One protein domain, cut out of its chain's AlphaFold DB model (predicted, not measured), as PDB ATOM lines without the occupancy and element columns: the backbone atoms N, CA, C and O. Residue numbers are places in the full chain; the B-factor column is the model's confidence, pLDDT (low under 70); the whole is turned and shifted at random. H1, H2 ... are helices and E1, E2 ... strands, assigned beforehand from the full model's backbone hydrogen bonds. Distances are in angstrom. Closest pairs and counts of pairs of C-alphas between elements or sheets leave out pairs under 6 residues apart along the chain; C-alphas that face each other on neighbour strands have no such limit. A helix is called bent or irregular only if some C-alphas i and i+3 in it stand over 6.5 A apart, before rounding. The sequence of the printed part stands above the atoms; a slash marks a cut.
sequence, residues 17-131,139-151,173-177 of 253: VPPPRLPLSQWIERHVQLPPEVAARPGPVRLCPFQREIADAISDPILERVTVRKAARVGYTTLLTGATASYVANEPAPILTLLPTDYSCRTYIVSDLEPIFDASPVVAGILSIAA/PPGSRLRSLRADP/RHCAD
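What this domain is: This is residues 17 to 131, 139 to 151 and 173 to 177 of the 253 residues of an uncharacterized protein of Methylobacterium sp. YIM 132548 (UniProt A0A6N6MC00). A small parallel sheet of three strands, E2, E1 and E3, has two crossing helices, H3 and H4, packed over one face; H3 lies in the middle, between the sheet and H1. H1 and H2 pack on H3 without reaching the sheet, and long stretches with no named element wind between and beside these parts. The printed part has 133 residues with four named helices and three named strands, in the chain order H1 H2 H3 E1 H4 E2 E3. The class is mixed, helices and strands, with 66 residues, under half, in named elements. The whole is compact and rounded, with a radius of gyration of the C-alphas of 14.2 A and spans of 36 by 36 by 33 A.

How they stand to each other: E1, residues 95 to 99, is the inner strand of the sheet. E2, residues 144 to 148, is an edge strand parallel to E1 at 25 degrees, with N 145 and O 95 3.2 A apart, within hydrogen-bond range. E3, residues 173 to 176, is the other edge strand, parallel to E1 at 17 degrees, with N 98 and O 175 2.8 A apart, within hydrogen-bond range. H3, residues 76 to 90, is on the sheet at a height over the sheet of 10.2 A; it lies over E1 and runs along the strands, at 12 degrees to E1 on the local plane. H4, residues 102 to 119, is on the same face at a height over the sheet of 10.8 A, over E2 and E1. It is only just irregular, with C-alphas 111 and 114 6.8 A apart. These two layers are one sheet with helices on one face. H3 is the hub. With its residues 112 to 117 alone, H4 touches H3 at a steep tilt of 60 degrees, the same way; the closest C-alphas, of Thr 81 and Leu 113, are 6.4 A apart. H1, residues 24 to 31, touches residues 82 to 86 of H3, about perpendicular at 80 degrees; the closest C-alphas, of Ile 28 and Gly 82, are 5.7 A apart. H2, residues 49 to 59, touches H3 at a steep tilt of 39 degrees, the same way; the closest C-alphas, of Ala 55 and Ala 83, are 7.2 A apart. H1 and H2 touch, about perpendicular at 77 degrees, closest at the C-alphas of Ser 25 and Arg 52, 5.0 A apart. H1 and H4 are apart. In H1, H2 and H3 every O i to N i+4 pair is within hydrogen-bond range; in H4 12 of 14 are.

Where its parts are: H1 begins at C-alpha 24, (87.424, 46.610, 220.188). H2 is 15.7 A long, H3 21.2 A and H4 24.8 A. E1 runs 13.3 A from C-alpha 95 at (78.568, 59.433, 223.232), and E3 ends at C-alpha 176, (88.029, 63.961, 225.189).

The domain as a whole: The C-alphas farthest apart, of Val 17 and Pro 151, are 44.4 A apart. Residues 132 to 138 and 152 to 172 are not printed, with gaps of 18.3 A and 20.5 A between the C-alphas across the cuts. The links H1 to H2 and H2 to H3 are long. Mean pLDDT of the printed part is 75.5; E2 has 37 and E3 35.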
ATOM      1  N   VAL A  17      69.335  38.084 217.176       76.94
ATOM      2  CA  VAL A  17      70.675  37.618 217.539       76.94
ATOM      3  C   VAL A  17      71.554  38.841 217.829       76.94
ATOM      4  O   VAL A  17      71.743  39.671 216.936       76.94
ATOM      5  N   PRO A  18      72.087  38.989 219.057       68.81
ATOM      6  CA  PRO A  18      72.956  40.108 219.378       68.81
ATOM      7  C   PRO A  18      74.255  40.022 218.560       68.81
ATOM      8  O   PRO A  18      74.760  38.918 218.331       68.81
ATOM      9  N   PRO A  19      74.825  41.163 218.133       71.06
ATOM     10  CA  PRO A  19      76.095  41.170 217.424       71.06
ATOM     11  C   PRO A  19      77.202  40.532 218.284       71.06
ATOM     12  O   PRO A  19      77.179  40.643 219.517       71.06
ATOM     13  N   PRO A  20      78.178  39.849 217.657       73.06
ATOM     14  CA  PRO A  20      79.241  39.166 218.381       73.06
ATOM     15  C   PRO A  20      80.056  40.168 219.206       73.06
ATOM     16  O   PRO A  20      80.486  41.208 218.703       73.06
ATOM     17  N   ARG A  21      80.300  39.838 220.480       72.88
ATOM     18  CA  ARG A  21      81.140  40.638 221.382       72.88
ATOM     19  C   ARG A  21      82.613  40.447 221.026       72.88
ATOM     20  O   ARG A  21      83.308  39.637 221.631       72.88
ATOM     21  N   LEU A  22      83.061  41.166 220.003       84.81
ATOM     22  CA  LEU A  22      84.465  41.221 219.612       84.81
ATOM     23  C   LEU A  22      85.221  42.231 220.490       84.81
ATOM     24  O   LEU A  22      84.647  43.265 220.844       84.81
ATOM     25  N   PRO A  23      86.503  41.976 220.808       87.75
ATOM     26  CA  PRO A  23      87.357  43.002 221.392       87.75
ATOM     27  C   PRO A  23      87.466  44.182 220.424       87.75
ATOM     28  O   PRO A  23      87.440  44.016 219.197       87.75
ATOM     29  N   LEU A  24      87.549  45.390 220.976       88.38
ATOM     30  CA  LEU A  24      87.424  46.610 220.188       88.38
ATOM     31  C   LEU A  24      88.535  46.737 219.149       88.38
ATOM     32  O   LEU A  24      88.260  47.166 218.027       88.38
ATOM     33  N   SER A  25      89.754  46.311 219.485       91.38
ATOM     34  CA  SER A  25      90.872  46.283 218.543       91.38
ATOM     35  C   SER A  25      90.540  45.483 217.276       91.38
ATOM     36  O   SER A  25      90.689  45.990 216.163       91.38
ATOM     37  N   GLN A  26      90.003  44.271 217.434       92.44
ATOM     38  CA  GLN A  26      89.615  43.410 216.314       92.44
ATOM     39  C   GLN A  26      88.393  43.941 215.568       92.44
ATOM     40  O   GLN A  26      88.309  43.789 214.351       92.44
ATOM     41  N   TRP A  27      87.436  44.547 216.276       91.75
ATOM     42  CA  TRP A  27      86.272  45.137 215.621       91.75
ATOM     43  C   TRP A  27      86.690  46.272 214.681       91.75
ATOM     44  O   TRP A  27      86.214  46.318 213.545       91.75
ATOM     45  N   ILE A  28      87.612  47.135 215.126       91.12
ATOM     46  CA  ILE A  28      88.131  48.255 214.333       91.12
ATOM     47  C   ILE A  28      88.848  47.744 213.083       91.12
ATOM     48  O   ILE A  28      88.516  48.178 211.984       91.12
ATOM     49  N   GLU A  29      89.774  46.791 213.227       92.06
ATOM     50  CA  GLU A  29      90.542  46.267 212.085       92.06
ATOM     51  C   GLU A  29      89.667  45.536 211.046       92.06
ATOM     52  O   GLU A  29      90.049  45.443 209.881       92.06
ATOM     53  N   ARG A  30      88.493  45.023 211.445       91.25
ATOM     54  CA  ARG A  30      87.560  44.321 210.546       91.25
ATOM     55  C   ARG A  30      86.589  45.242 209.810       91.25
ATOM     56  O   ARG A  30      86.219  44.926 208.684       91.25
ATOM     57  N   HIS A  31      86.133  46.321 210.446       89.62
ATOM     58  CA  HIS A  31      84.989  47.097 209.942       89.62
ATOM     59  C   HIS A  31      85.318  48.543 209.578       89.62
ATOM     60  O   HIS A  31      84.585  49.130 208.783       89.62
ATOM     61  N   VAL A  32      86.379  49.125 210.147       89.75
ATOM     62  CA  VAL A  32      86.721  50.532 209.919       89.75
ATOM     63  C   VAL A  32      87.646  50.647 208.716       89.75
ATOM     64  O   VAL A  32      88.713  50.025 208.662       89.75
ATOM     65  N   GLN A  33      87.238  51.481 207.766       89.69
ATOM     66  CA  GLN A  33      88.006  51.802 206.570       89.69
ATOM     67  C   GLN A  33      88.380  53.280 206.568       89.69
ATOM     68  O   GLN A  33      87.603  54.130 207.000       89.69
ATOM     69  N   LEU A  34      89.590  53.576 206.097       88.38
ATOM     70  CA  LEU A  34      90.068  54.942 205.942       88.38
ATOM     71  C   LEU A  34      89.910  55.387 204.486       88.38
ATOM     72  O   LEU A  34      90.463  54.723 203.600       88.38
ATOM     73  N   PRO A  35      89.190  56.495 204.236       86.00
ATOM     74  CA  PRO A  35      89.108  57.088 202.911       86.00
ATOM     75  C   PRO A  35      90.439  57.757 202.526       86.00
ATOM     76  O   PRO A  35      91.230  58.118 203.407       86.00
ATOM     77  N   PRO A  36      90.685  57.964 201.219       82.44
ATOM     78  CA  PRO A  36      91.911  58.597 200.726       82.44
ATOM     79  C   PRO A  36      92.076  60.049 201.200       82.44
ATOM     80  O   PRO A  36      93.192  60.548 201.268       82.44
ATOM     81  N   GLU A  37      90.978  60.715 201.556       79.12
ATOM     82  CA  GLU A  37      90.970  62.098 202.048       79.12
ATOM     83  C   GLU A  37      91.574  62.228 203.453       79.12
ATOM     84  O   GLU A  37      92.216  63.225 203.772       79.12
ATOM     85  N   VAL A  38      91.380  61.205 204.291       76.12
ATOM     86  CA  VAL A  38      91.815  61.206 205.696       76.12
ATOM     87  C   VAL A  38      93.173  60.536 205.857       76.12
ATOM     88  O   VAL A  38      93.924  60.867 206.780       76.12
ATOM     89  N   ALA A  39      93.490  59.569 204.990       76.31
ATOM     90  CA  ALA A  39      94.686  58.760 205.119       76.31
ATOM     91  C   ALA A  39      95.501  58.651 203.831       76.31
ATOM     92  O   ALA A  39      94.987  58.265 202.785       76.31
ATOM     93  N   ALA A  40      96.821  58.825 203.964       73.38
ATOM     94  CA  ALA A  40      97.783  58.647 202.872       73.38
ATOM     95  C   ALA A  40      97.735  57.245 202.238       73.38
ATOM     96  O   ALA A  40      98.036  57.068 201.060       73.38
ATOM     97  N   ARG A  41      97.368  56.232 203.034       77.31
ATOM     98  CA  ARG A  41      97.135  54.864 202.572       77.31
ATOM     99  C   ARG A  41      95.671  54.497 202.829       77.31
ATOM    100  O   ARG A  41      95.356  54.127 203.963       77.31
ATOM    101  N   PRO A  42      94.795  54.578 201.814       82.06
ATOM    102  CA  PRO A  42      93.404  54.183 201.966       82.06
ATOM    103  C   PRO A  42      93.286  52.673 202.202       82.06
ATOM    104  O   PRO A  42      94.124  51.886 201.744       82.06
ATOM    105  N   GLY A  43      92.237  52.270 202.921       86.56
ATOM    106  CA  GLY A  43      91.916  50.862 203.161       86.56
ATOM    107  C   GLY A  43      91.651  50.510 204.630       86.56
ATOM    108  O   GLY A  43      91.325  51.387 205.434       86.56
ATOM    109  N   PRO A  44      91.739  49.217 204.994       87.12
ATOM    110  CA  PRO A  44      91.394  48.753 206.332       87.12
ATOM    111  C   PRO A  44      92.381  49.277 207.377       87.12
ATOM    112  O   PRO A  44      93.603  49.225 207.187       87.12
ATOM    113  N   VAL A  45      91.851  49.740 208.512       87.38
ATOM    114  CA  VAL A  45      92.676  50.201 209.634       87.38
ATOM    115  C   VAL A  45      93.525  49.044 210.162       87.38
ATOM    116  O   VAL A  45      93.022  47.962 210.451       87.38
ATOM    117  N   ARG A  46      94.826  49.285 210.342       89.12
ATOM    118  CA  ARG A  46      95.742  48.366 211.032       89.12
ATOM    119  C   ARG A  46      96.306  49.065 212.255       89.12
ATOM    120  O   ARG A  46      97.028  50.053 212.129       89.12
ATOM    121  N   LEU A  47      95.963  48.559 213.436       87.69
ATOM    122  CA  LEU A  47      96.373  49.167 214.693       87.69
ATOM    123  C   LEU A  47      97.795  48.731 215.059       87.69
ATOM    124  O   LEU A  47      98.204  47.586 214.851       87.69
ATOM    125  N   CYS A  48      98.559  49.644 215.645       88.12
ATOM    126  CA  CYS A  48      99.817  49.296 216.292       88.12
ATOM    127  C   CYS A  48      99.577  48.501 217.580       88.12
ATOM    128  O   CYS A  48      98.518  48.649 218.190       88.12
ATOM    129  N   PRO A  49     100.560  47.717 218.064       88.88
ATOM    130  CA  PRO A  49     100.411  46.942 219.298       88.88
ATOM    131  C   PRO A  49      99.908  47.773 220.491       88.88
ATOM    132  O   PRO A  49      98.922  47.403 221.116       88.88
ATOM    133  N   PHE A  50     100.475  48.964 220.722       87.06
ATOM    134  CA  PHE A  50     100.012  49.849 221.800       87.06
ATOM    135  C   PHE A  50      98.600  50.408 221.565       87.06
ATOM    136  O   PHE A  50      97.872  50.679 222.514       87.06
ATOM    137  N   GLN A  51      98.200  50.607 220.305       88.62
ATOM    138  CA  GLN A  51      96.850  51.059 219.973       88.62
ATOM    139  C   GLN A  51      95.832  49.954 220.269       88.62
ATOM    140  O   GLN A  51      94.750  50.260 220.758       88.62
ATOM    141  N   ARG A  52      96.184  48.680 220.031       90.75
ATOM    142  CA  ARG A  52      95.317  47.541 220.368       90.75
ATOM    143  C   ARG A  52      95.038  47.480 221.864       90.75
ATOM    144  O   ARG A  52      93.878  47.449 222.250       90.75
ATOM    145  N   GLU A  53      96.079  47.580 222.686       90.19
ATOM    146  CA  GLU A  53      95.929  47.577 224.147       90.19
ATOM    147  C   GLU A  53      95.055  48.736 224.642       90.19
ATOM    148  O   GLU A  53      94.187  48.541 225.490       90.19
ATOM    149  N   ILE A  54      95.231  49.940 224.084       89.56
ATOM    150  CA  ILE A  54      94.388  51.095 224.426       89.56
ATOM    151  C   ILE A  54      92.931  50.854 224.006       89.56
ATOM    152  O   ILE A  54      92.024  51.166 224.775       89.56
ATOM    153  N   ALA A  55      92.690  50.317 222.807       89.81
ATOM    154  CA  ALA A  55      91.341  50.017 222.332       89.81
ATOM    155  C   ALA A  55      90.652  48.978 223.230       89.81
ATOM    156  O   ALA A  55      89.508  49.170 223.643       89.81
ATOM    157  N   ASP A  56      91.358  47.912 223.589       90.19
ATOM    158  CA  ASP A  56      90.794  46.855 224.421       90.19
ATOM    159  C   ASP A  56      90.543  47.346 225.853       90.19
ATOM    160  O   ASP A  56      89.485  47.062 226.414       90.19
ATOM    161  N   ALA A  57      91.412  48.213 226.387       89.25
ATOM    162  CA  ALA A  57      91.174  48.894 227.659       89.25
ATOM    163  C   ALA A  57      89.943  49.823 227.629       89.25
ATOM    164  O   ALA A  57      89.243  49.946 228.630       89.25
ATOM    165  N   ILE A  58      89.643  50.478 226.500       87.31
ATOM    166  CA  ILE A  58      88.429  51.310 226.355       87.31
ATOM    167  C   ILE A  58      87.161  50.444 226.372       87.31
ATOM    168  O   ILE A  58      86.121  50.866 226.882       87.31
ATOM    169  N   SER A  59      87.232  49.242 225.800       85.06
ATOM    170  CA  SER A  59      86.097  48.323 225.718       85.06
ATOM    171  C   SER A  59      85.831  47.543 227.002       85.06
ATOM    172  O   SER A  59      84.744  46.970 227.134       85.06
ATOM    173  N   ASP A  60      86.798  47.494 227.917       84.50
ATOM    174  CA  ASP A  60      86.716  46.708 229.141       84.50
ATOM    175  C   ASP A  60      85.601  47.241 230.069       84.50
ATOM    176  O   ASP A  60      85.628  48.409 230.468       84.50
ATOM    177  N   PRO A  61      84.600  46.416 230.440       82.31
ATOM    178  CA  PRO A  61      83.543  46.827 231.362       82.31
ATOM    179  C   PRO A  61      84.032  47.102 232.794       82.31
ATOM    180  O   PRO A  61      83.315  47.766 233.546       82.31
ATOM    181  N   ILE A  62      85.206  46.598 233.183       86.75
ATOM    182  CA  ILE A  62      85.804  46.810 234.509       86.75
ATOM    183  C   ILE A  62      86.408  48.219 234.602       86.75
ATOM    184  O   ILE A  62      86.398  48.838 235.669       86.75
ATOM    185  N   LEU A  63      86.903  48.755 233.483       81.69
ATOM    186  CA  LEU A  63      87.579  50.045 233.441       81.69
ATOM    187  C   LEU A  63      86.580  51.185 233.226       81.69
ATOM    188  O   LEU A  63      86.036  51.398 232.147       81.69
ATOM    189  N   GLU A  64      86.374  51.993 234.266       82.06
ATOM    190  CA  GLU A  64      85.524  53.187 234.160       82.06
ATOM    191  C   GLU A  64      86.211  54.325 233.384       82.06
ATOM    192  O   GLU A  64      85.549  55.179 232.786       82.06
ATOM    193  N   ARG A  65      87.548  54.379 233.425       84.00
ATOM    194  CA  ARG A  65      88.333  55.512 232.930       84.00
ATOM    195  C   ARG A  65      89.696  55.078 232.424       84.00
ATOM    196  O   ARG A  65      90.471  54.473 233.159       84.00
ATOM    197  N   VAL A  66      90.014  55.514 231.211       85.62
ATOM    198  CA  VAL A  66      91.318  55.312 230.581       85.62
ATOM    199  C   VAL A  66      91.935  56.681 230.306       85.62
ATOM    200  O   VAL A  66      91.387  57.472 229.541       85.62
ATOM    201  N   THR A  67      93.073  56.971 230.939       86.94
ATOM    202  CA  THR A  67      93.845  58.197 230.693       86.94
ATOM    203  C   THR A  67      95.109  57.836 229.930       86.94
ATOM    204  O   THR A  67      95.934  57.068 230.422       86.94
ATOM    205  N   VAL A  68      95.282  58.411 228.741       83.50
ATOM    206  CA  VAL A  68      96.410  58.100 227.858       83.50
ATOM    207  C   VAL A  68      97.322  59.315 227.729       83.50
ATOM    208  O   VAL A  68      96.879  60.403 227.366       83.50
ATOM    209  N   ARG A  69      98.622  59.125 227.973       87.38
ATOM    210  CA  ARG A  69      99.656  60.094 227.587       87.38
ATOM    211  C   ARG A  69     100.272  59.638 226.271       87.38
ATOM    212  O   ARG A  69     101.010  58.658 226.247       87.38
ATOM    213  N   LYS A  70      99.958  60.343 225.187       82.56
ATOM    214  CA  LYS A  70     100.362  59.986 223.819       82.56
ATOM    215  C   LYS A  70     101.294  61.025 223.200       82.56
ATOM    216  O   LYS A  70     101.249  62.196 223.572       82.56
ATOM    217  N   ALA A  71     102.111  60.598 222.240       82.31
ATOM    218  CA  ALA A  71     102.895  61.493 221.389       82.31
ATOM    219  C   ALA A  71     102.023  62.121 220.281       82.31
ATOM    220  O   ALA A  71     100.894  61.691 220.034       82.31
ATOM    221  N   ALA A  72     102.522  63.158 219.611       79.88
ATOM    222  CA  ALA A  72     101.833  63.745 218.462       79.88
ATOM    223  C   ALA A  72     101.791  62.765 217.268       79.88
ATOM    224  O   ALA A  72     102.661  61.910 217.145       79.88
ATOM    225  N   ARG A  73     100.765  62.888 216.407       81.19
ATOM    226  CA  ARG A  73     100.626  62.157 215.125       81.19
ATOM    227  C   ARG A  73     100.691  60.617 215.192       81.19
ATOM    228  O   ARG A  73     100.989  59.956 214.211       81.19
ATOM    229  N   VAL A  74     100.323  60.012 216.321       81.62
ATOM    230  CA  VAL A  74     100.270  58.539 216.476       81.62
ATOM    231  C   VAL A  74      98.941  57.904 216.035       81.62
ATOM    232  O   VAL A  74      98.589  56.837 216.526       81.62
ATOM    233  N   GLY A  75      98.136  58.579 215.207       82.69
ATOM    234  CA  GLY A  75      96.821  58.067 214.782       82.69
ATOM    235  C   GLY A  75      95.803  57.888 215.922       82.69
ATOM    236  O   GLY A  75      94.914  57.045 215.841       82.69
ATOM    237  N   TYR A  76      95.937  58.648 217.017       84.81
ATOM    238  CA  TYR A  76      95.062  58.512 218.192       84.81
ATOM    239  C   TYR A  76      93.606  58.893 217.893       84.81
ATOM    240  O   TYR A  76      92.685  58.204 218.320       84.81
ATOM    241  N   THR A  77      93.400  59.957 217.116       84.44
ATOM    242  CA  THR A  77      92.067  60.415 216.710       84.44
ATOM    243  C   THR A  77      91.337  59.330 215.914       84.44
ATOM    244  O   THR A  77      90.215  58.987 216.262       84.44
ATOM    245  N   THR A  78      92.013  58.672 214.965       87.56
ATOM    246  CA  THR A  78      91.471  57.533 214.203       87.56
ATOM    247  C   THR A  78      91.029  56.375 215.103       87.56
ATOM    248  O   THR A  78      89.967  55.791 214.891       87.56
ATOM    249  N   LEU A  79      91.805  56.066 216.149       88.50
ATOM    250  CA  LEU A  79      91.432  55.054 217.141       88.50
ATOM    251  C   LEU A  79      90.163  55.449 217.919       88.50
ATOM    252  O   LEU A  79      89.279  54.611 218.103       88.50
ATOM    253  N   LEU A  80      90.027  56.713 218.335       89.31
ATOM    254  CA  LEU A  80      88.819  57.202 219.015       89.31
ATOM    255  C   LEU A  80      87.588  57.227 218.096       89.31
ATOM    256  O   LEU A  80      86.479  56.905 218.540       89.31
ATOM    257  N   THR A  81      87.761  57.568 216.819       88.38
ATOM    258  CA  THR A  81      86.683  57.508 215.822       88.38
ATOM    259  C   THR A  81      86.229  56.064 215.607       88.38
ATOM    260  O   THR A  81      85.028  55.796 215.652       88.38
ATOM    261  N   GLY A  82      87.164  55.114 215.496       88.31
ATOM    262  CA  GLY A  82      86.854  53.682 215.420       88.31
ATOM    263  C   GLY A  82      86.144  53.149 216.670       88.31
ATOM    264  O   GLY A  82      85.181  52.387 216.563       88.31
ATOM    265  N   ALA A  83      86.544  53.611 217.859       88.69
ATOM    266  CA  ALA A  83      85.846  53.304 219.108       88.69
ATOM    267  C   ALA A  83      84.400  53.819 219.096       88.69
ATOM    268  O   ALA A  83      83.468  53.091 219.437       88.69
ATOM    269  N   THR A  84      84.204  55.058 218.643       86.69
ATOM    270  CA  THR A  84      82.875  55.668 218.511       86.69
ATOM    271  C   THR A  84      82.005  54.884 217.528       86.69
ATOM    272  O   THR A  84      80.860  54.575 217.851       86.69
ATOM    273  N   ALA A  85      82.553  54.501 216.371       87.00
ATOM    274  CA  ALA A  85      81.865  53.687 215.372       87.00
ATOM    275  C   ALA A  85      81.424  52.324 215.940       87.00
ATOM    276  O   ALA A  85      80.273  51.928 215.751       87.00
ATOM    277  N   SER A  86      82.290  51.655 216.709       86.12
ATOM    278  CA  SER A  86      81.966  50.376 217.360       86.12
ATOM    279  C   SER A  86      80.789  50.495 218.319       86.12
ATOM    280  O   SER A  86      79.859  49.689 218.277       86.12
ATOM    281  N   TYR A  87      80.783  51.533 219.160       84.12
ATOM    282  CA  TYR A  87      79.664  51.761 220.069       84.12
ATOM    283  C   TYR A  87      78.385  52.118 219.314       84.12
ATOM    284  O   TYR A  87      77.322  51.616 219.653       84.12
ATOM    285  N   VAL A  88      78.461  52.930 218.262       83.06
ATOM    286  CA  VAL A  88      77.279  53.273 217.460       83.06
ATOM    287  C   VAL A  88      76.663  52.035 216.793       83.06
ATOM    288  O   VAL A  88      75.436  51.927 216.764       83.06
ATOM    289  N   ALA A  89      77.489  51.109 216.300       82.56
ATOM    290  CA  ALA A  89      77.039  49.888 215.637       82.56
ATOM    291  C   ALA A  89      76.520  48.816 216.612       82.56
ATOM    292  O   ALA A  89      75.491  48.196 216.354       82.56
ATOM    293  N   ASN A  90      77.228  48.591 217.724       82.44
ATOM    294  CA  ASN A  90      76.980  47.445 218.605       82.44
ATOM    295  C   ASN A  90      76.127  47.790 219.836       82.44
ATOM    296  O   ASN A  90      75.279  46.997 220.242       82.44
ATOM    297  N   GLU A  91      76.359  48.950 220.460       75.56
ATOM    298  CA  GLU A  91      75.714  49.364 221.715       75.56
ATOM    299  C   GLU A  91      75.379  50.866 221.651       75.56
ATOM    300  O   GLU A  91      76.126  51.686 222.203       75.56
ATOM    301  N   PRO A  92      74.286  51.259 220.962       71.44
ATOM    302  CA  PRO A  92      73.975  52.658 220.698       71.44
ATOM    303  C   PRO A  92      73.720  53.421 222.003       71.44
ATOM    304  O   PRO A  92      72.612  53.470 222.535       71.44
ATOM    305  N   ALA A  93      74.773  54.056 222.502       69.06
ATOM    306  CA  ALA A  93      74.771  54.873 223.701       69.06
ATOM    307  C   ALA A  93      74.924  56.358 223.339       69.06
ATOM    308  O   ALA A  93      75.442  56.706 222.275       69.06
ATOM    309  N   PRO A  94      74.505  57.280 224.220       72.00
ATOM    310  CA  PRO A  94      74.898  58.675 224.098       72.00
ATOM    311  C   PRO A  94      76.411  58.818 224.315       72.00
ATOM    312  O   PRO A  94      76.902  58.616 225.432       72.00
ATOM    313  N   ILE A  95      77.120  59.194 223.249       78.50
ATOM    314  CA  ILE A  95      78.568  59.433 223.232       78.50
ATOM    315  C   ILE A  95      78.804  60.938 223.089       78.50
ATOM    316  O   ILE A  95      78.194  61.592 222.237       78.50
ATOM    317  N   LEU A  96      79.665  61.483 223.948       82.62
ATOM    318  CA  LEU A  96      80.102  62.875 223.900       82.62
ATOM    319  C   LEU A  96      81.589  62.946 223.557       82.62
ATOM    320  O   LEU A  96      82.405  62.477 224.350       82.62
ATOM    321  N   THR A  97      81.917  63.582 222.432       80.81
ATOM    322  CA  THR A  97      83.300  63.938 222.087       80.81
ATOM    323  C   THR A  97      83.570  65.389 222.473       80.81
ATOM    324  O   THR A  97      82.853  66.291 222.030       80.81
ATOM    325  N   LEU A  98      84.583  65.612 223.311       82.81
ATOM    326  CA  LEU A  98      85.003  66.932 223.780       82.81
ATOM    327  C   LEU A  98      86.328  67.333 223.136       82.81
ATOM    328  O   LEU A  98      87.308  66.592 223.218       82.81
ATOM    329  N   LEU A  99      86.351  68.524 222.542       81.62
ATOM    330  CA  LEU A  99      87.552  69.165 222.001       81.62
ATOM    331  C   LEU A  99      87.691  70.589 222.582       81.62
ATOM    332  O   LEU A  99      86.698  71.174 223.035       81.62
ATOM    333  N   PRO A 100      88.907  71.170 222.582       80.38
ATOM    334  CA  PRO A 100      89.190  72.442 223.259       80.38
ATOM    335  C   PRO A 100      88.533  73.662 222.599       80.38
ATOM    336  O   PRO A 100      88.287  74.673 223.257       80.38
ATOM    337  N   THR A 101      88.255  73.603 221.295       75.81
ATOM    338  CA  THR A 101      87.657  74.715 220.542       75.81
ATOM    339  C   THR A 101      86.487  74.234 219.693       75.81
ATOM    340  O   THR A 101      86.485  73.094 219.232       75.81
ATOM    341  N   ASP A 102      85.508  75.115 219.452       77.88
ATOM    342  CA  ASP A 102      84.363  74.806 218.579       77.88
ATOM    343  C   ASP A 102      84.807  74.559 217.131       77.88
ATOM    344  O   ASP A 102      84.320  73.647 216.472       77.88
ATOM    345  N   TYR A 103      85.812  75.307 216.668       74.94
ATOM    346  CA  TYR A 103      86.422  75.079 215.362       74.94
ATOM    347  C   TYR A 103      86.991  73.658 215.251       74.94
ATOM    348  O   TYR A 103      86.655  72.936 214.320       74.94
ATOM    349  N   SER A 104      87.753  73.201 216.257       73.12
ATOM    350  CA  SER A 104      88.260  71.820 216.286       73.12
ATOM    351  C   SER A 104      87.140  70.775 216.316       73.12
ATOM    352  O   SER A 104      87.305  69.720 215.714       73.12
ATOM    353  N   CYS A 105      86.006  71.054 216.974       76.12
ATOM    354  CA  CYS A 105      84.827  70.184 216.919       76.12
ATOM    355  C   CYS A 105      84.269  70.060 215.500       76.12
ATOM    356  O   CYS A 105      83.999  68.947 215.053       76.12
ATOM    357  N   ARG A 106      84.093  71.187 214.802       79.25
ATOM    358  CA  ARG A 106      83.544  71.204 213.439       79.25
ATOM    359  C   ARG A 106      84.484  70.523 212.452       79.25
ATOM    360  O   ARG A 106      84.035  69.662 211.706       79.25
ATOM    361  N   THR A 107      85.777  70.844 212.506       77.44
ATOM    362  CA  THR A 107      86.795  70.203 211.662       77.44
ATOM    363  C   THR A 107      86.859  68.701 211.912       77.44
ATOM    364  O   THR A 107      86.871  67.939 210.960       77.44
ATOM    365  N   TYR A 108      86.824  68.248 213.169       81.50
ATOM    366  CA  TYR A 108      86.816  66.813 213.468       81.50
ATOM    367  C   TYR A 108      85.595  66.096 212.871       81.50
ATOM    368  O   TYR A 108      85.712  64.978 212.379       81.50
ATOM    369  N   ILE A 109      84.418  66.728 212.901       82.19
ATOM    370  CA  ILE A 109      83.208  66.130 212.328       82.19
ATOM    371  C   ILE A 109      83.329  66.009 210.809       82.19
ATOM    372  O   ILE A 109      83.217  64.904 210.290       82.19
ATOM    373  N   VAL A 110      83.596  67.127 210.135       84.31
ATOM    374  CA  VAL A 110      83.572  67.210 208.667       84.31
ATOM    375  C   VAL A 110      84.768  66.501 208.036       84.31
ATOM    376  O   VAL A 110      84.630  65.839 207.018       84.31
ATOM    377  N   SER A 111      85.959  66.643 208.621       81.50
ATOM    378  CA  SER A 111      87.196  66.157 208.005       81.50
ATOM    379  C   SER A 111      87.565  64.737 208.414       81.50
ATOM    380  O   SER A 111      88.160  64.040 207.609       81.50
ATOM    381  N   ASP A 112      87.247  64.294 209.635       83.31
ATOM    382  CA  ASP A 112      87.647  62.960 210.109       83.31
ATOM    383  C   ASP A 112      86.448  62.010 210.233       83.31
ATOM    384  O   ASP A 112      86.467  60.887 209.732       83.31
ATOM    385  N   LEU A 113      85.398  62.434 210.938       84.56
ATOM    386  CA  LEU A 113      84.337  61.538 211.391       84.56
ATOM    387  C   LEU A 113      83.344  61.174 210.279       84.56
ATOM    388  O   LEU A 113      83.055  59.991 210.122       84.56
ATOM    389  N   GLU A 114      82.841  62.142 209.514       86.00
ATOM    390  CA  GLU A 114      81.925  61.886 208.391       86.00
ATOM    391  C   GLU A 114      82.574  60.995 207.312       86.00
ATOM    392  O   GLU A 114      82.019  59.923 207.045       86.00
ATOM    393  N   PRO A 115      83.791  61.294 206.804       86.62
ATOM    394  CA  PRO A 115      84.410  60.475 205.762       86.62
ATOM    395  C   PRO A 115      84.695  59.035 206.211       86.62
ATOM    396  O   PRO A 115      84.506  58.088 205.448       86.62
ATOM    397  N   ILE A 116      85.126  58.831 207.465       85.25
ATOM    398  CA  ILE A 116      85.376  57.483 208.007       85.25
ATOM    399  C   ILE A 116      84.072  56.688 208.137       85.25
ATOM    400  O   ILE A 116      84.058  55.475 207.901       85.25
ATOM    401  N   PHE A 117      82.980  57.342 208.533       86.75
ATOM    402  CA  PHE A 117      81.687  56.679 208.672       86.75
ATOM    403  C   PHE A 117      81.081  56.328 207.317       86.75
ATOM    404  O   PHE A 117      80.536  55.234 207.184       86.75
ATOM    405  N   ASP A 118      81.219  57.199 206.321       86.81
ATOM    406  CA  ASP A 118      80.720  56.943 204.969       86.81
ATOM    407  C   ASP A 118      81.529  55.852 204.257       86.81
ATOM    408  O   ASP A 118      80.954  55.000 203.578       86.81
ATOM    409  N   ALA A 119      82.846  55.793 204.486       87.38
ATOM    410  CA  ALA A 119      83.698  54.718 203.973       87.38
ATOM    411  C   ALA A 119      83.436  53.355 204.646       87.38
ATOM    412  O   ALA A 119      83.705  52.305 204.059       87.38
ATOM    413  N   SER A 120      82.934  53.341 205.883       86.50
ATOM    414  CA  SER A 120      82.764  52.115 206.670       86.50
ATOM    415  C   SER A 120      81.332  51.566 206.540       86.50
ATOM    416  O   SER A 120      80.406  52.101 207.154       86.50
ATOM    417  N   PRO A 121      81.106  50.436 205.840       82.44
ATOM    418  CA  PRO A 121      79.764  49.993 205.437       82.44
ATOM    419  C   PRO A 121      78.828  49.663 206.609       82.44
ATOM    420  O   PRO A 121      77.611  49.730 206.470       82.44
ATOM    421  N   VAL A 122      79.382  49.313 207.774       82.56
ATOM    422  CA  VAL A 122      78.603  48.989 208.983       82.56
ATOM    423  C   VAL A 122      77.965  50.231 209.608       82.56
ATOM    424  O   VAL A 122      76.906  50.133 210.224       82.56
ATOM    425  N   VAL A 123      78.610  51.391 209.471       77.94
ATOM    426  CA  VAL A 123      78.183  52.647 210.109       77.94
ATOM    427  C   VAL A 123      77.743  53.722 209.114       77.94
ATOM    428  O   VAL A 123      77.236  54.768 209.535       77.94
ATOM    429  N   ALA A 124      77.857  53.439 207.817       77.25
ATOM    430  CA  ALA A 124      77.416  54.307 206.737       77.25
ATOM    431  C   ALA A 124      75.939  54.708 206.892       77.25
ATOM    432  O   ALA A 124      75.053  53.882 207.146       77.25
ATOM    433  N   GLY A 125      75.666  56.009 206.763       66.81
ATOM    434  CA  GLY A 125      74.316  56.575 206.845       66.81
ATOM    435  C   GLY A 125      73.725  56.711 208.256       66.81
ATOM    436  O   GLY A 125      72.630  57.261 208.400       66.81
ATOM    437  N   ILE A 126      74.421  56.280 209.319       71.56
ATOM    438  CA  ILE A 126      73.930  56.468 210.701       71.56
ATOM    439  C   ILE A 126      74.018  57.938 211.129       71.56
ATOM    440  O   ILE A 126      73.183  58.417 211.905       71.56
ATOM    441  N   LEU A 127      75.028  58.656 210.635       63.12
ATOM    442  CA  LEU A 127      75.321  60.006 211.092       63.12
ATOM    443  C   LEU A 127      74.435  61.093 210.505       63.12
ATOM    444  O   LEU A 127      74.418  62.136 211.136       63.12
ATOM    445  N   SER A 128      73.682  60.856 209.419       50.94
ATOM    446  CA  SER A 128      72.887  61.859 208.673       50.94
ATOM    447  C   SER A 128      72.584  63.158 209.446       50.94
ATOM    448  O   SER A 128      71.575  63.302 210.150       50.94
ATOM    449  N   ILE A 129      73.511  64.111 209.327       46.38
ATOM    450  CA  ILE A 129      73.374  65.478 209.814       46.38
ATOM    451  C   ILE A 129      72.654  66.242 208.689       46.38
ATOM    452  O   ILE A 129      73.257  66.732 207.751       46.38
ATOM    453  N   ALA A 130      71.324  66.296 208.783       38.25
ATOM    454  CA  ALA A 130      70.505  67.412 208.295       38.25
ATOM    455  C   ALA A 130      70.392  67.729 206.778       38.25
ATOM    456  O   ALA A 130      70.329  68.910 206.451       38.25
ATOM    457  N   ALA A 131      70.228  66.757 205.865       35.53
ATOM    458  CA  ALA A 131      69.861  67.115 204.478       35.53
ATOM    459  C   ALA A 131      68.921  66.186 203.686       35.53
ATOM    460  O   ALA A 131      68.634  66.529 202.547       35.53
ATOM    461  N   PRO A 139      68.640  53.883 214.978       40.03
ATOM    462  CA  PRO A 139      68.360  53.041 216.132       40.03
ATOM    463  C   PRO A 139      68.007  53.925 217.342       40.03
ATOM    464  O   PRO A 139      68.677  54.939 217.587       40.03
ATOM    465  N   PRO A 140      66.939  53.600 218.092       32.12
ATOM    466  CA  PRO A 140      66.494  54.419 219.211       32.12
ATOM    467  C   PRO A 140      67.571  54.440 220.306       32.12
ATOM    468  O   PRO A 140      67.788  53.446 220.986       32.12
ATOM    469  N   GLY A 141      68.263  55.575 220.484       35.59
ATOM    470  CA  GLY A 141      69.201  55.786 221.602       35.59
ATOM    471  C   GLY A 141      70.534  56.458 221.257       35.59
ATOM    472  O   GLY A 141      71.095  57.153 222.110       35.59
ATOM    473  N   SER A 142      71.017  56.358 220.014       43.88
ATOM    474  CA  SER A 142      72.321  56.918 219.621       43.88
ATOM    475  C   SER A 142      72.244  58.428 219.359       43.88
ATOM    476  O   SER A 142      71.980  58.898 218.249       43.88
ATOM    477  N   ARG A 143      72.491  59.239 220.395       41.56
ATOM    478  CA  ARG A 143      72.740  60.683 220.232       41.56
ATOM    479  C   ARG A 143      74.234  60.947 220.362       41.56
ATOM    480  O   ARG A 143      74.744  60.958 221.480       41.56
ATOM    481  N   LEU A 144      74.898  61.189 219.233       45.97
ATOM    482  CA  LEU A 144      76.223  61.796 219.220       45.97
ATOM    483  C   LEU A 144      76.050  63.300 219.459       45.97
ATOM    484  O   LEU A 144      75.226  63.942 218.801       45.97
ATOM    485  N   ARG A 145      76.774  63.852 220.429       40.91
ATOM    486  CA  ARG A 145      76.937  65.304 220.572       40.91
ATOM    487  C   ARG A 145      78.426  65.596 220.609       40.91
ATOM    488  O   ARG A 145      79.151  64.921 221.331       40.91
ATOM    489  N   SER A 146      78.865  66.593 219.861       38.88
ATOM    490  CA  SER A 146      80.137  67.264 220.095       38.88
ATOM    491  C   SER A 146      79.851  68.486 220.961       38.88
ATOM    492  O   SER A 146      78.883  69.210 220.724       38.88
ATOM    493  N   LEU A 147      80.629  68.688 222.022       30.50
ATOM    494  CA  LEU A 147      80.547  69.909 222.825       30.50
ATOM    495  C   LEU A 147      81.951  70.467 223.025       30.50
ATOM    496  O   LEU A 147      82.926  69.728 223.155       30.50
ATOM    497  N   ARG A 148      82.038  71.793 223.064       27.75
ATOM    498  CA  ARG A 148      83.251  72.522 223.427       27.75
ATOM    499  C   ARG A 148      83.554  72.305 224.913       27.75
ATOM    500  O   ARG A 148      82.676  72.506 225.753       27.75
ATOM    501  N   ALA A 149      84.797  71.957 225.239       30.11
ATOM    502  CA  ALA A 149      85.309  72.113 226.598       30.11
ATOM    503  C   ALA A 149      85.612  73.605 226.816       30.11
ATOM    504  O   ALA A 149      86.420  74.167 226.086       30.11
ATOM    505  N   ASP A 150      84.926  74.278 227.746       28.05
ATOM    506  CA  ASP A 150      85.155  75.704 228.020       28.05
ATOM    507  C   ASP A 150      86.302  75.865 229.037       28.05
ATOM    508  O   ASP A 150      86.135  75.458 230.189       28.05
ATOM    509  N   PRO A 151      87.479  76.408 228.661       28.33
ATOM    510  CA  PRO A 151      88.653  76.352 229.529       28.33
ATOM    511  C   PRO A 151      88.780  77.518 230.530       28.33
ATOM    512  O   PRO A 151      89.646  77.449 231.402       28.33
ATOM    513  N   ARG A 173      78.671  58.027 228.134       36.09
ATOM    514  CA  ARG A 173      80.106  57.795 227.858       36.09
ATOM    515  C   ARG A 173      80.722  59.065 227.249       36.09
ATOM    516  O   ARG A 173      80.100  59.706 226.402       36.09
ATOM    517  N   HIS A 174      81.926  59.425 227.691       34.41
ATOM    518  CA  HIS A 174      82.616  60.665 227.321       34.41
ATOM    519  C   HIS A 174      84.017  60.348 226.785       34.41
ATOM    520  O   HIS A 174      84.753  59.596 227.422       34.41
ATOM    521  N   CYS A 175      84.395  60.944 225.658       32.12
ATOM    522  CA  CYS A 175      85.732  60.869 225.074       32.12
ATOM    523  C   CYS A 175      86.243  62.302 224.868       32.12
ATOM    524  O   CYS A 175      85.547  63.116 224.270       32.12
ATOM    525  N   ALA A 176      87.428  62.640 225.373       38.00
ATOM    526  CA  ALA A 176      88.029  63.961 225.189       38.00
ATOM    527  C   ALA A 176      89.347  63.832 224.416       38.00
ATOM    528  O   ALA A 176      90.177  62.994 224.768       38.00
ATOM    529  N   ASP A 177      89.538  64.652 223.381       35.12
ATOM    530  CA  ASP A 177      90.790  64.735 222.622       35.12
ATOM    531  C   ASP A 177      91.313  66.184 222.678       35.12
ATOM    532  O   ASP A 177      90.739  67.087 222.066       35.12
TER     533      ASP A 177